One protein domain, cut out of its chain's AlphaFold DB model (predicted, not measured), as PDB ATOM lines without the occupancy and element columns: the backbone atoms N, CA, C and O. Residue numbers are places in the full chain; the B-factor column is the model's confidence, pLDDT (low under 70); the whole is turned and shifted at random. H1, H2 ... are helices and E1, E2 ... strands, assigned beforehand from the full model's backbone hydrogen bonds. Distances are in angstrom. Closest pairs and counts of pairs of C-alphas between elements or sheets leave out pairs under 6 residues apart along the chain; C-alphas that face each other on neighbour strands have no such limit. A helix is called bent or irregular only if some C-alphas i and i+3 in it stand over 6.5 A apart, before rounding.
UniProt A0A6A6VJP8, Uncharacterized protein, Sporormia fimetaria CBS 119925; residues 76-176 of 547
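This is residues 76 to 176 of the 547 residues of an uncharacterized protein of Sporormia fimetaria CBS 119925 (UniProt A0A6A6VJP8). Two helices, H2 and H3, fold back as a hairpin; H1 slants off H2, and the strand hairpin E1 and E2 sits by the H2 to H3 turn. Residues 168 to 176 stick out at H3's far end. The 101 printed residues, with two named antiparallel strands, then three named helices, are mostly helix and loose: radius of gyration of the C-alphas 17.1 A, spans 53 by 36 by 23 A.

Find C-alpha 86 at (-33.030, -11.803, -32.083), where E1, residues 86 to 90, begins. Next come E2, 100 to 105; H1, 108 to 126, 27.1 A; H2, 133 to 145, 18.6 A; and H3, 147 to 174, 37.7 A, ending at (-11.590, -44.358, -44.243).

In the hairpin E1 and E2, N 88 and O 103 are 2.8 A apart. Met 120 and Leu 135 are the closest C-alphas, 6.4 A, where H1 and H2 touch at a steep tilt of 49 degrees, through residues 117 to 121 and 135 to 138 alone. H2 and H3 touch, a helical hairpin at a shallow tilt of 21 degrees; their closest C-alphas, Met 144 and Lys 153, are 5.5 A apart. H1 and H3 are apart. Every O i to N i+4 pair is within hydrogen-bond range in H1 and H2, 20 of 24 in H3, which is irregular: C-alphas 148 and 151 are 8.0 A apart.

The farthest C-alphas, Gly 96 and Gly 176, are 56.9 A apart. The printed part has no cut and no long link; pLDDT is under 70 at residues 76 to 83.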
ATOM      1  N   ASP A  76     -34.068 -14.179 -44.615       56.53
ATOM      2  CA  ASP A  76     -33.856 -13.159 -45.650       56.53
ATOM      3  C   ASP A  76     -34.083 -11.729 -45.140       56.53
ATOM      4  O   ASP A  76     -33.669 -10.779 -45.815       56.53
ATOM      5  N   GLU A  77     -34.752 -11.573 -43.992       57.31
ATOM      6  CA  GLU A  77     -35.113 -10.285 -43.381       57.31
ATOM      7  C   GLU A  77     -34.115  -9.832 -42.299       57.31
ATOM      8  O   GLU A  77     -33.923  -8.625 -42.096       57.31
ATOM      9  N   VAL A  78     -33.422 -10.783 -41.662       56.41
ATOM     10  CA  VAL A  78     -32.311 -10.523 -40.733       56.41
ATOM     11  C   VAL A  78     -31.100 -10.039 -41.541       56.41
ATOM     12  O   VAL A  78     -30.573 -10.746 -42.394       56.41
ATOM     13  N   GLY A  79     -30.688  -8.787 -41.325       54.44
ATOM     14  CA  GLY A  79     -29.576  -8.145 -42.048       54.44
ATOM     15  C   GLY A  79     -29.975  -7.235 -43.222       54.44
ATOM     16  O   GLY A  79     -29.196  -6.356 -43.586       54.44
ATOM     17  N   LYS A  80     -31.205  -7.332 -43.760       57.91
ATOM     18  CA  LYS A  80     -31.737  -6.377 -44.768       57.91
ATOM     19  C   LYS A  80     -32.423  -5.143 -44.162       57.91
ATOM     20  O   LYS A  80     -32.973  -4.323 -44.892       57.91
ATOM     21  N   GLY A  81     -32.349  -4.982 -42.838       55.28
ATOM     22  CA  GLY A  81     -32.762  -3.771 -42.122       55.28
ATOM     23  C   GLY A  81     -34.111  -3.837 -41.399       55.28
ATOM     24  O   GLY A  81     -34.456  -2.860 -40.737       55.28
ATOM     25  N   PHE A  82     -34.849  -4.954 -41.471       58.38
ATOM     26  CA  PHE A  82     -36.156  -5.098 -40.807       58.38
ATOM     27  C   PHE A  82     -36.077  -5.760 -39.422       58.38
ATOM     28  O   PHE A  82     -36.783  -5.330 -38.514       58.38
ATOM     29  N   ILE A  83     -35.170  -6.720 -39.215       63.88
ATOM     30  CA  ILE A  83     -34.888  -7.321 -37.901       63.88
ATOM     31  C   ILE A  83     -33.404  -7.099 -37.595       63.88
ATOM     32  O   ILE A  83     -32.543  -7.515 -38.372       63.88
ATOM     33  N   LYS A  84     -33.103  -6.371 -36.508       71.38
ATOM     34  CA  LYS A  84     -31.724  -6.001 -36.133       71.38
ATOM     35  C   LYS A  84     -31.003  -7.093 -35.347       71.38
ATOM     36  O   LYS A  84     -29.810  -7.266 -35.547       71.38
ATOM     37  N   GLU A  85     -31.713  -7.789 -34.467       85.06
ATOM     38  CA  GLU A  85     -31.156  -8.821 -33.592       85.06
ATOM     39  C   GLU A  85     -32.306  -9.610 -32.957       85.06
ATOM     40  O   GLU A  85     -33.299  -9.014 -32.531       85.06
ATOM     41  N   ILE A  86     -32.176 -10.934 -32.899       85.31
ATOM     42  CA  ILE A  86     -33.030 -11.803 -32.083       85.31
ATOM     43  C   ILE A  86     -32.173 -12.231 -30.895       85.31
ATOM     44  O   ILE A  86     -31.119 -12.823 -31.095       85.31
ATOM     45  N   SER A  87     -32.583 -11.890 -29.675       89.56
ATOM     46  CA  SER A  87     -31.860 -12.237 -28.447       89.56
ATOM     47  C   SER A  87     -32.763 -13.033 -27.512       89.56
ATOM     48  O   SER A  87     -33.931 -12.687 -27.326       89.56
ATOM     49  N   TRP A  88     -32.214 -14.100 -26.937       89.50
ATOM     50  CA  TRP A  88     -32.870 -14.940 -25.943       89.50
ATOM     51  C   TRP A  88     -32.286 -14.632 -24.575       89.50
ATOM     52  O   TRP A  88     -31.070 -14.665 -24.387       89.50
ATOM     53  N   TYR A  89     -33.165 -14.331 -23.627       90.12
ATOM     54  CA  TYR A  89     -32.797 -14.072 -22.245       90.12
ATOM     55  C   TYR A  89     -33.446 -15.116 -21.349       90.12
ATOM     56  O   TYR A  89     -34.629 -15.417 -21.507       90.12
ATOM     57  N   GLU A  90     -32.685 -15.617 -20.390       87.19
ATOM     58  CA  GLU A  90     -33.173 -16.480 -19.325       87.19
ATOM     59  C   GLU A  90     -33.214 -15.686 -18.021       87.19
ATOM     60  O   GLU A  90     -32.280 -14.953 -17.685       87.19
ATOM     61  N   GLN A  91     -34.321 -15.795 -17.292       89.12
ATOM     62  CA  GLN A  91     -34.491 -15.150 -15.999       89.12
ATOM     63  C   GLN A  91     -34.932 -16.189 -14.970       89.12
ATOM     64  O   GLN A  91     -36.003 -16.777 -15.106       89.12
ATOM     65  N   ASP A  92     -34.125 -16.377 -13.926       83.62
ATOM     66  CA  ASP A  92     -34.497 -17.198 -12.773       83.62
ATOM     67  C   ASP A  92     -35.457 -16.385 -11.888       83.62
ATOM     68  O   ASP A  92     -35.060 -15.472 -11.152       83.62
ATOM     69  N   LEU A  93     -36.749 -16.689 -12.031       83.19
ATOM     70  CA  LEU A  93     -37.839 -16.009 -11.332       83.19
ATOM     71  C   LEU A  93     -37.817 -16.277  -9.820       83.19
ATOM     72  O   LEU A  93     -38.227 -15.405  -9.054       83.19
ATOM     73  N   ASP A  94     -37.284 -17.422  -9.386       79.44
ATOM     74  CA  ASP A  94     -37.251 -17.818  -7.974       79.44
ATOM     75  C   ASP A  94     -36.172 -17.051  -7.207       79.44
ATOM     76  O   ASP A  94     -36.353 -16.657  -6.053       79.44
ATOM     77  N   ARG A  95     -35.030 -16.806  -7.862       76.38
ATOM     78  CA  ARG A  95     -33.918 -16.036  -7.281       76.38
ATOM     79  C   ARG A  95     -34.029 -14.534  -7.524       76.38
ATOM     80  O   ARG A  95     -33.247 -13.776  -6.949       76.38
ATOM     81  N   GLY A  96     -34.972 -14.105  -8.366       82.19
ATOM     82  CA  GLY A  96     -35.143 -12.705  -8.749       82.19
ATOM     83  C   GLY A  96     -33.903 -12.124  -9.432       82.19
ATOM     84  O   GLY A  96     -33.617 -10.932  -9.284       82.19
ATOM     85  N   THR A  97     -33.122 -12.956 -10.130       81.62
ATOM     86  CA  THR A  97     -31.929 -12.487 -10.838       81.62
ATOM     87  C   THR A  97     -32.330 -11.654 -12.058       81.62
ATOM     88  O   THR A  97     -33.432 -11.801 -12.600       81.62
ATOM     89  N   PRO A  98     -31.474 -10.710 -12.487       87.44
ATOM     90  CA  PRO A  98     -31.700 -10.004 -13.738       87.44
ATOM     91  C   PRO A  98     -31.633 -10.986 -14.921       87.44
ATOM     92  O   PRO A  98     -30.900 -11.974 -14.839       87.44
ATOM     93  N   PRO A  99     -32.358 -10.710 -16.020       87.88
ATOM     94  CA  PRO A  99     -32.313 -11.540 -17.218       87.88
ATOM     95  C   PRO A  99     -30.877 -11.649 -17.744       87.88
ATOM     96  O   PRO A  99     -30.199 -10.639 -17.959       87.88
ATOM     97  N   VAL A 100     -30.421 -12.880 -17.950       89.38
ATOM     98  CA  VAL A 100     -29.111 -13.213 -18.505       89.38
ATOM     99  C   VAL A 100     -29.292 -13.502 -19.989       89.38
ATOM    100  O   VAL A 100     -30.141 -14.300 -20.370       89.38
ATOM    101  N   LEU A 101     -28.519 -12.829 -20.839       90.12
ATOM    102  CA  LEU A 101     -28.509 -13.112 -22.274       90.12
ATOM    103  C   LEU A 101     -27.891 -14.497 -22.503       90.12
ATOM    104  O   LEU A 101     -26.715 -14.689 -22.199       90.12
ATOM    105  N   VAL A 102     -28.672 -15.423 -23.052       88.56
ATOM    106  CA  VAL A 102     -28.250 -16.801 -23.340       88.56
ATOM    107  C   VAL A 102     -27.633 -16.885 -24.728       88.56
ATOM    108  O   VAL A 102     -26.504 -17.339 -24.895       88.56
ATOM    109  N   SER A 103     -28.353 -16.394 -25.733       89.50
ATOM    110  CA  SER A 103     -27.906 -16.407 -27.122       89.50
ATOM    111  C   SER A 103     -28.450 -15.199 -27.877       89.50
ATOM    112  O   SER A 103     -29.469 -14.608 -27.505       89.50
ATOM    113  N   SER A 104     -27.765 -14.796 -28.946       90.69
ATOM    114  CA  SER A 104     -28.324 -13.848 -29.904       90.69
ATOM    115  C   SER A 104     -27.906 -14.170 -31.333       90.69
ATOM    116  O   SER A 104     -26.774 -14.569 -31.605       90.69
ATOM    117  N   ILE A 105     -28.852 -13.988 -32.252       88.75
ATOM    118  CA  ILE A 105     -28.631 -14.017 -33.691       88.75
ATOM    119  C   ILE A 105     -28.697 -12.570 -34.175       88.75
ATOM    120  O   ILE A 105     -29.769 -11.968 -34.284       88.75
ATOM    121  N   SER A 106     -27.526 -12.014 -34.461       87.25
ATOM    122  CA  SER A 106     -27.352 -10.656 -34.983       87.25
ATOM    123  C   SER A 106     -26.776 -10.644 -36.400       87.25
ATOM    124  O   SER A 106     -27.001  -9.692 -37.149       87.25
ATOM    125  N   THR A 107     -26.062 -11.701 -36.808       88.06
ATOM    126  CA  THR A 107     -25.404 -11.780 -38.120       88.06
ATOM    127  C   THR A 107     -26.064 -12.794 -39.050       88.06
ATOM    128  O   THR A 107     -26.647 -13.790 -38.627       88.06
ATOM    129  N   GLN A 108     -25.933 -12.571 -40.360       83.38
ATOM    130  CA  GLN A 108     -26.429 -13.505 -41.377       83.38
ATOM    131  C   GLN A 108     -25.711 -14.866 -41.317       83.38
ATOM    132  O   GLN A 108     -26.299 -15.892 -41.647       83.38
ATOM    133  N   GLU A 109     -24.455 -14.885 -40.864       86.44
ATOM    134  CA  GLU A 109     -23.691 -16.118 -40.652       86.44
ATOM    135  C   GLU A 109     -24.280 -16.956 -39.512       86.44
ATOM    136  O   GLU A 109     -24.438 -18.162 -39.672       86.44
ATOM    137  N   GLN A 110     -24.692 -16.322 -38.408       86.81
ATOM    138  CA  GLN A 110     -25.386 -16.999 -37.307       86.81
ATOM    139  C   GLN A 110     -26.737 -17.566 -37.759       86.81
ATOM    140  O   GLN A 110     -27.055 -18.708 -37.448       86.81
ATOM    141  N   VAL A 111     -27.501 -16.817 -38.564       85.88
ATOM    142  CA  VAL A 111     -28.755 -17.314 -39.162       85.88
ATOM    143  C   VAL A 111     -28.507 -18.550 -40.030       85.88
ATOM    144  O   VAL A 111     -29.277 -19.509 -39.982       85.88
ATOM    145  N   ALA A 112     -27.450 -18.531 -40.846       88.12
ATOM    146  CA  ALA A 112     -27.101 -19.654 -41.706       88.12
ATOM    147  C   ALA A 112     -26.658 -20.881 -40.896       88.12
ATOM    148  O   ALA A 112     -27.034 -21.999 -41.241       88.12
ATOM    149  N   LEU A 113     -25.902 -20.673 -39.814       90.69
ATOM    150  CA  LEU A 113     -25.460 -21.736 -38.914       90.69
ATOM    151  C   LEU A 113     -26.639 -22.377 -38.176       90.69
ATOM    152  O   LEU A 113     -26.747 -23.599 -38.160       90.69
ATOM    153  N   GLU A 114     -27.567 -21.572 -37.662       90.38
ATOM    154  CA  GLU A 114     -28.792 -22.061 -37.021       90.38
ATOM    155  C   GLU A 114     -29.689 -22.808 -38.007       90.38
ATOM    156  O   GLU A 114     -30.183 -23.890 -37.706       90.38
ATOM    157  N   ARG A 115     -29.840 -22.301 -39.239       89.00
ATOM    158  CA  ARG A 115     -30.554 -23.035 -40.292       89.00
ATOM    159  C   ARG A 115     -29.889 -24.383 -40.578       89.00
ATOM    160  O   ARG A 115     -30.594 -25.385 -40.624       89.00
ATOM    161  N   LYS A 116     -28.556 -24.419 -40.720       92.88
ATOM    162  CA  LYS A 116     -27.807 -25.670 -40.910       92.88
ATOM    163  C   LYS A 116     -28.074 -26.630 -39.747       92.88
ATOM    164  O   LYS A 116     -28.352 -27.798 -39.977       92.88
ATOM    165  N   LYS A 117     -28.030 -26.142 -38.503       94.19
ATOM    166  CA  LYS A 117     -28.308 -26.933 -37.297       94.19
ATOM    167  C   LYS A 117     -29.713 -27.543 -37.317       94.19
ATOM    168  O   LYS A 117     -29.851 -28.735 -37.060       94.19
ATOM    169  N   TRP A 118     -30.731 -26.765 -37.680       91.19
ATOM    170  CA  TRP A 118     -32.103 -27.260 -37.837       91.19
ATOM    171  C   TRP A 118     -32.241 -28.306 -38.946       91.19
ATOM    172  O   TRP A 118     -32.928 -29.305 -38.752       91.19
ATOM    173  N   GLU A 119     -31.571 -28.113 -40.083       93.56
ATOM    174  CA  GLU A 119     -31.550 -29.096 -41.172       93.56
ATOM    175  C   GLU A 119     -30.922 -30.423 -40.714       93.56
ATOM    176  O   GLU A 119     -31.500 -31.479 -40.959       93.56
ATOM    177  N   MET A 120     -29.812 -30.376 -39.968       94.69
ATOM    178  CA  MET A 120     -29.168 -31.576 -39.412       94.69
ATOM    179  C   MET A 120     -30.050 -32.287 -38.374       94.69
ATOM    180  O   MET A 120     -30.136 -33.510 -38.394       94.69
ATOM    181  N   LEU A 121     -30.763 -31.545 -37.515       93.00
ATOM    182  CA  LEU A 121     -31.735 -32.120 -36.571       93.00
ATOM    183  C   LEU A 121     -32.900 -32.821 -37.286       93.00
ATOM    184  O   LEU A 121     -33.349 -33.883 -36.858       93.00
ATOM    185  N   GLU A 122     -33.409 -32.240 -38.376       92.56
ATOM    186  CA  GLU A 122     -34.460 -32.881 -39.174       92.56
ATOM    187  C   GLU A 122     -33.967 -34.139 -39.898       92.56
ATOM    188  O   GLU A 122     -34.739 -35.089 -40.058       92.56
ATOM    189  N   GLU A 123     -32.722 -34.137 -40.379       93.69
ATOM    190  CA  GLU A 123     -32.115 -35.292 -41.039       93.69
ATOM    191  C   GLU A 123     -31.868 -36.440 -40.059       93.69
ATOM    192  O   GLU A 123     -32.286 -37.558 -40.360       93.69
ATOM    193  N   ASP A 124     -31.313 -36.156 -38.880       95.06
ATOM    194  CA  ASP A 124     -31.106 -37.125 -37.797       95.06
ATOM    195  C   ASP A 124     -32.426 -37.789 -37.365       95.06
ATOM    196  O   ASP A 124     -32.564 -39.011 -37.345       95.06
ATOM    197  N   ALA A 125     -33.483 -36.991 -37.173       91.06
ATOM    198  CA  ALA A 125     -34.802 -37.509 -36.812       91.06
ATOM    199  C   ALA A 125     -35.451 -38.383 -37.907       91.06
ATOM    200  O   ALA A 125     -36.327 -39.207 -37.619       91.06
ATOM    201  N   ARG A 126     -35.086 -38.183 -39.181       94.19
ATOM    202  CA  ARG A 126     -35.644 -38.932 -40.322       94.19
ATOM    203  C   ARG A 126     -34.808 -40.148 -40.703       94.19
ATOM    204  O   ARG A 126     -35.380 -41.102 -41.236       94.19
ATOM    205  N   ASN A 127     -33.496 -40.100 -40.495       91.31
ATOM    206  CA  ASN A 127     -32.555 -41.119 -40.925       91.31
ATOM    207  C   ASN A 127     -31.819 -41.721 -39.713       91.31
ATOM    208  O   ASN A 127     -30.899 -41.092 -39.207       91.31
ATOM    209  N   PRO A 128     -32.153 -42.961 -39.306       85.62
ATOM    210  CA  PRO A 128     -31.476 -43.645 -38.199       85.62
ATOM    211  C   PRO A 128     -29.969 -43.854 -38.406       85.62
ATOM    212  O   PRO A 128     -29.259 -44.086 -37.434       85.62
ATOM    213  N   ASP A 129     -29.501 -43.799 -39.657       87.69
ATOM    214  CA  ASP A 129     -28.097 -43.995 -40.034       87.69
ATOM    215  C   ASP A 129     -27.376 -42.654 -40.314       87.69
ATOM    216  O   ASP A 129     -26.392 -42.619 -41.058       87.69
ATOM    217  N   TYR A 130     -27.899 -41.523 -39.828       90.69
ATOM    218  CA  TYR A 130     -27.276 -40.209 -40.003       90.69
ATOM    219  C   TYR A 130     -26.005 -40.065 -39.150       90.69
ATOM    220  O   TYR A 130     -25.967 -40.490 -37.998       90.69
ATOM    221  N   ASP A 131     -24.958 -39.456 -39.713       90.06
ATOM    222  CA  ASP A 131     -23.747 -39.120 -38.959       90.06
ATOM    223  C   ASP A 131     -23.967 -37.813 -38.185       90.06
ATOM    224  O   ASP A 131     -23.823 -36.707 -38.710       90.06
ATOM    225  N   ASP A 132     -24.331 -37.954 -36.914       91.00
ATOM    226  CA  ASP A 132     -24.653 -36.852 -36.011       91.00
ATOM    227  C   ASP A 132     -23.419 -36.164 -35.389       91.00
ATOM    228  O   ASP A 132     -23.559 -35.285 -34.532       91.00
ATOM    229  N   THR A 133     -22.195 -36.513 -35.805       92.00
ATOM    230  CA  THR A 133     -20.961 -35.984 -35.199       92.00
ATOM    231  C   THR A 133     -20.819 -34.468 -35.345       92.00
ATOM    232  O   THR A 133     -20.476 -33.786 -34.372       92.00
ATOM    233  N   GLU A 134     -21.116 -33.906 -36.524       92.19
ATOM    234  CA  GLU A 134     -21.116 -32.449 -36.736       92.19
ATOM    235  C   GLU A 134     -22.189 -31.753 -35.890       92.19
ATOM    236  O   GLU A 134     -21.930 -30.700 -35.300       92.19
ATOM    237  N   LEU A 135     -23.377 -32.355 -35.795       94.00
ATOM    238  CA  LEU A 135     -24.489 -31.827 -35.011       94.00
ATOM    239  C   LEU A 135     -24.144 -31.797 -33.516       94.00
ATOM    240  O   LEU A 135     -24.292 -30.756 -32.875       94.00
ATOM    241  N   LYS A 136     -23.599 -32.892 -32.972       92.56
ATOM    242  CA  LYS A 136     -23.135 -32.979 -31.578       92.56
ATOM    243  C   LYS A 136     -22.092 -31.917 -31.250       92.56
ATOM    244  O   LYS A 136     -22.174 -31.289 -30.197       92.56
ATOM    245  N   LYS A 137     -21.133 -31.667 -32.151       94.06
ATOM    246  CA  LYS A 137     -20.128 -30.607 -31.966       94.06
ATOM    247  C   LYS A 137     -20.764 -29.223 -31.879       94.06
ATOM    248  O   LYS A 137     -20.392 -28.458 -30.996       94.06
ATOM    249  N   LEU A 138     -21.723 -28.921 -32.754       93.00
ATOM    250  CA  LEU A 138     -22.432 -27.639 -32.735       93.00
ATOM    251  C   LEU A 138     -23.280 -27.473 -31.473       93.00
ATOM    252  O   LEU A 138     -23.241 -26.418 -30.853       93.00
ATOM    253  N   MET A 139     -23.970 -28.527 -31.032       94.00
ATOM    254  CA  MET A 139     -24.727 -28.494 -29.778       94.00
ATOM    255  C   MET A 139     -23.823 -28.276 -28.557       94.00
ATOM    256  O   MET A 139     -24.170 -27.493 -27.675       94.00
ATOM    257  N   LEU A 140     -22.652 -28.922 -28.507       93.94
ATOM    258  CA  LEU A 140     -21.663 -28.686 -27.449       93.94
ATOM    259  C   LEU A 140     -21.087 -27.273 -27.504       93.94
ATOM    260  O   LEU A 140     -20.862 -26.669 -26.457       93.94
ATOM    261  N   ASP A 141     -20.853 -26.741 -28.705       93.62
ATOM    262  CA  ASP A 141     -20.433 -25.356 -28.876       93.62
ATOM    263  C   ASP A 141     -21.484 -24.397 -28.319       93.62
ATOM    264  O   ASP A 141     -21.121 -23.520 -27.538       93.62
ATOM    265  N   ASP A 142     -22.769 -24.597 -28.602       93.00
ATOM    266  CA  ASP A 142     -23.835 -23.740 -28.068       93.00
ATOM    267  C   ASP A 142     -23.904 -23.792 -26.536       93.00
ATOM    268  O   ASP A 142     -23.925 -22.746 -25.885       93.00
ATOM    269  N   LEU A 143     -23.813 -24.990 -25.946       92.00
ATOM    270  CA  LEU A 143     -23.753 -25.161 -24.488       92.00
ATOM    271  C   LEU A 143     -22.524 -24.479 -23.869       92.00
ATOM    272  O   LEU A 143     -22.592 -23.948 -22.767       92.00
ATOM    273  N   MET A 144     -21.385 -24.451 -24.566       93.38
ATOM    274  CA  MET A 144     -20.194 -23.730 -24.099       93.38
ATOM    275  C   MET A 144     -20.310 -22.204 -24.233       93.38
ATOM    276  O   MET A 144     -19.576 -21.478 -23.550       93.38
ATOM    277  N   HIS A 145     -21.171 -21.695 -25.114       90.81
ATOM    278  CA  HIS A 145     -21.423 -20.257 -25.235       90.81
ATOM    279  C   HIS A 145     -22.458 -19.771 -24.223       90.81
ATOM    280  O   HIS A 145     -22.375 -18.619 -23.794       90.81
ATOM    281  N   ASP A 146     -23.344 -20.657 -23.778       90.25
ATOM    282  CA  ASP A 146     -24.350 -20.355 -22.774       90.25
ATOM    283  C   ASP A 146     -23.702 -20.058 -21.394       90.25
ATOM    284  O   ASP A 146     -22.901 -20.847 -20.868       90.25
ATOM    285  N   PRO A 147     -23.985 -18.885 -20.794       87.75
ATOM    286  CA  PRO A 147     -23.460 -18.513 -19.484       87.75
ATOM    287  C   PRO A 147     -23.960 -19.396 -18.335       87.75
ATOM    288  O   PRO A 147     -23.255 -19.493 -17.327       87.75
ATOM    289  N   SER A 148     -25.118 -20.052 -18.461       85.00
ATOM    290  CA  SER A 148     -25.657 -20.947 -17.428       85.00
ATOM    291  C   SER A 148     -24.774 -22.187 -17.207       85.00
ATOM    292  O   SER A 148     -24.669 -22.686 -16.087       85.00
ATOM    293  N   PHE A 149     -24.027 -22.608 -18.235       89.19
ATOM    294  CA  PHE A 149     -23.118 -23.758 -18.203       89.19
ATOM    295  C   PHE A 149     -21.645 -23.367 -17.996       89.19
ATOM    296  O   PHE A 149     -20.740 -24.154 -18.289       89.19
ATOM    297  N   ALA A 150     -21.361 -22.166 -17.477       89.62
ATOM    298  CA  ALA A 150     -19.992 -21.681 -17.289       89.62
ATOM    299  C   ALA A 150     -19.091 -22.639 -16.491       89.62
ATOM    300  O   ALA A 150     -17.934 -22.844 -16.870       89.62
ATOM    301  N   ASP A 151     -19.637 -23.279 -15.457       90.31
ATOM    302  CA  ASP A 151     -18.915 -24.231 -14.606       90.31
ATOM    303  C   ASP A 151     -18.597 -25.554 -15.328       90.31
ATOM    304  O   ASP A 151     -17.631 -26.243 -14.995       90.31
ATOM    305  N   LEU A 152     -19.366 -25.890 -16.370       89.94
ATOM    306  CA  LEU A 152     -19.243 -27.126 -17.145       89.94
ATOM    307  C   LEU A 152     -18.413 -26.963 -18.425       89.94
ATOM    308  O   LEU A 152     -18.164 -27.945 -19.124       89.94
ATOM    309  N   LYS A 153     -17.894 -25.764 -18.715       91.50
ATOM    310  CA  LYS A 153     -17.073 -25.500 -19.913       91.50
ATOM    311  C   LYS A 153     -15.849 -26.407 -20.028       91.50
ATOM    312  O   LYS A 153     -15.496 -26.817 -21.129       91.50
ATOM    313  N   GLY A 154     -15.198 -26.729 -18.908       91.38
ATOM    314  CA  GLY A 154     -14.050 -27.645 -18.885       91.38
ATOM    315  C   GLY A 154     -14.423 -29.059 -19.351       91.38
ATOM    316  O   GLY A 154     -13.861 -29.530 -20.341       91.38
ATOM    317  N   PRO A 155     -15.388 -29.719 -18.682       90.50
ATOM    318  CA  PRO A 155     -15.935 -31.004 -19.115       90.50
ATOM    319  C   PRO A 155     -16.471 -31.013 -20.555       90.50
ATOM    320  O   PRO A 155     -16.127 -31.913 -21.319       90.50
ATOM    321  N   LEU A 156     -17.252 -30.000 -20.955       88.81
ATOM    322  CA  LEU A 156     -17.822 -29.901 -22.307       88.81
ATOM    323  C   LEU A 156     -16.733 -29.804 -23.381       88.81
ATOM    324  O   LEU A 156     -16.819 -30.469 -24.414       88.81
ATOM    325  N   LYS A 157     -15.665 -29.044 -23.114       93.06
ATOM    326  CA  LYS A 157     -14.512 -28.958 -24.012       93.06
ATOM    327  C   LYS A 157     -13.791 -30.299 -24.142       93.06
ATOM    328  O   LYS A 157     -13.505 -30.716 -25.257       93.06
ATOM    329  N   ALA A 158     -13.546 -30.991 -23.028       89.44
ATOM    330  CA  ALA A 158     -12.924 -32.314 -23.060       89.44
ATOM    331  C   ALA A 158     -13.767 -33.320 -23.863       89.44
ATOM    332  O   ALA A 158     -13.223 -34.157 -24.584       89.44
ATOM    333  N   TRP A 159     -15.096 -33.219 -23.778       89.81
ATOM    334  CA  TRP A 159     -15.990 -34.073 -24.550       89.81
ATOM    335  C   TRP A 159     -15.968 -33.745 -26.045       89.81
ATOM    336  O   TRP A 159     -15.871 -34.656 -26.867       89.81
ATOM    337  N   ARG A 160     -15.969 -32.458 -26.409       92.06
ATOM    338  CA  ARG A 160     -15.786 -32.022 -27.800       92.06
ATOM    339  C   ARG A 160     -14.461 -32.518 -28.380       92.06
ATOM    340  O   ARG A 160     -14.463 -33.063 -29.482       92.06
ATOM    341  N   ASP A 161     -13.362 -32.336 -27.648       89.56
ATOM    342  CA  ASP A 161     -12.021 -32.749 -28.077       89.56
ATOM    343  C   ASP A 161     -11.993 -34.266 -28.336       89.56
ATOM    344  O   ASP A 161     -11.483 -34.712 -29.363       89.56
ATOM    345  N   ARG A 162     -12.662 -35.054 -27.483       86.44
ATOM    346  CA  ARG A 162     -12.828 -36.500 -27.677       86.44
ATOM    347  C   ARG A 162     -13.607 -36.855 -28.947       86.44
ATOM    348  O   ARG A 162     -13.160 -37.719 -29.694       86.44
ATOM    349  N   ILE A 163     -14.740 -36.199 -29.219       85.81
ATOM    350  CA  ILE A 163     -15.515 -36.432 -30.457       85.81
ATOM    351  C   ILE A 163     -14.663 -36.081 -31.686       85.81
ATOM    352  O   ILE A 163     -14.719 -36.755 -32.710       85.81
ATOM    353  N   GLU A 164     -13.853 -35.025 -31.603       87.88
ATOM    354  CA  GLU A 164     -12.957 -34.639 -32.688       87.88
ATOM    355  C   GLU A 164     -11.815 -35.642 -32.906       87.88
ATOM    356  O   GLU A 164     -11.481 -35.928 -34.056       87.88
ATOM    357  N   GLU A 165     -11.239 -36.193 -31.840       84.81
ATOM    358  CA  GLU A 165     -10.252 -37.273 -31.921       84.81
ATOM    359  C   GLU A 165     -10.851 -38.551 -32.524       84.81
ATOM    360  O   GLU A 165     -10.256 -39.127 -33.436       84.81
ATOM    361  N   GLU A 166     -12.045 -38.953 -32.082       80.31
ATOM    362  CA  GLU A 166     -12.771 -40.111 -32.618       80.31
ATOM    363  C   GLU A 166     -13.092 -39.922 -34.111       80.31
ATOM    364  O   GLU A 166     -12.797 -40.804 -34.919       80.31
ATOM    365  N   GLN A 167     -13.582 -38.745 -34.518       83.69
ATOM    366  CA  GLN A 167     -13.857 -38.452 -35.928       83.69
ATOM    367  C   GLN A 167     -12.578 -38.450 -36.776       83.69
ATOM    368  O   GLN A 167     -12.558 -39.028 -37.858       83.69
ATOM    369  N   LYS A 168     -11.479 -37.861 -36.283       83.06
ATOM    370  CA  LYS A 168     -10.185 -37.892 -36.988       83.06
ATOM    371  C   LYS A 168      -9.662 -39.314 -37.158       83.06
ATOM    372  O   LYS A 168      -9.090 -39.618 -38.202       83.06
ATOM    373  N   LEU A 169      -9.850 -40.176 -36.160       77.69
ATOM    374  CA  LEU A 169      -9.479 -41.588 -36.243       77.69
ATOM    375  C   LEU A 169     -10.309 -42.323 -37.303       77.69
ATOM    376  O   LEU A 169      -9.736 -43.057 -38.107       77.69
ATOM    377  N   ILE A 170     -11.623 -42.086 -37.345       76.94
ATOM    378  CA  ILE A 170     -12.530 -42.674 -38.343       76.94
ATOM    379  C   ILE A 170     -12.188 -42.174 -39.751       76.94
ATOM    380  O   ILE A 170     -11.999 -42.976 -40.661       76.94
ATOM    381  N   GLU A 171     -12.012 -40.867 -39.943       80.38
ATOM    382  CA  GLU A 171     -11.648 -40.309 -41.248       80.38
ATOM    383  C   GLU A 171     -10.277 -40.796 -41.731       80.38
ATOM    384  O   GLU A 171     -10.102 -41.093 -42.914       80.38
ATOM    385  N   ALA A 172      -9.288 -40.884 -40.837       78.12
ATOM    386  CA  ALA A 172      -7.968 -41.405 -41.179       78.12
ATOM    387  C   ALA A 172      -8.011 -42.901 -41.530       78.12
ATOM    388  O   ALA A 172      -7.236 -43.357 -42.377       78.12
ATOM    389  N   TYR A 173      -8.929 -43.649 -40.909       70.25
ATOM    390  CA  TYR A 173      -9.239 -45.031 -41.255       70.25
ATOM    391  C   TYR A 173      -9.870 -45.134 -42.650       70.25
ATOM    392  O   TYR A 173      -9.363 -45.878 -43.491       70.25
ATOM    393  N   GLU A 174     -10.908 -44.346 -42.942       75.62
ATOM    394  CA  GLU A 174     -11.590 -44.358 -44.243       75.62
ATOM    395  C   GLU A 174     -10.685 -43.915 -45.397       75.62
ATOM    396  O   GLU A 174     -10.735 -44.481 -46.491       75.62
ATOM    397  N   LYS A 175      -9.815 -42.929 -45.154       80.31
ATOM    398  CA  LYS A 175      -8.858 -42.425 -46.151       80.31
ATOM    399  C   LYS A 175      -7.626 -43.324 -46.302       80.31
ATOM    400  O   LYS A 175      -6.845 -43.128 -47.231       80.31
ATOM    401  N   GLY A 176      -7.438 -44.306 -45.416       74.50
ATOM    402  CA  GLY A 176      -6.277 -45.200 -45.421       74.50
ATOM    403  C   GLY A 176      -4.941 -44.479 -45.204       74.50
ATOM    404  O   GLY A 176      -3.896 -44.989 -45.607       74.50
TER     405      GLY A 176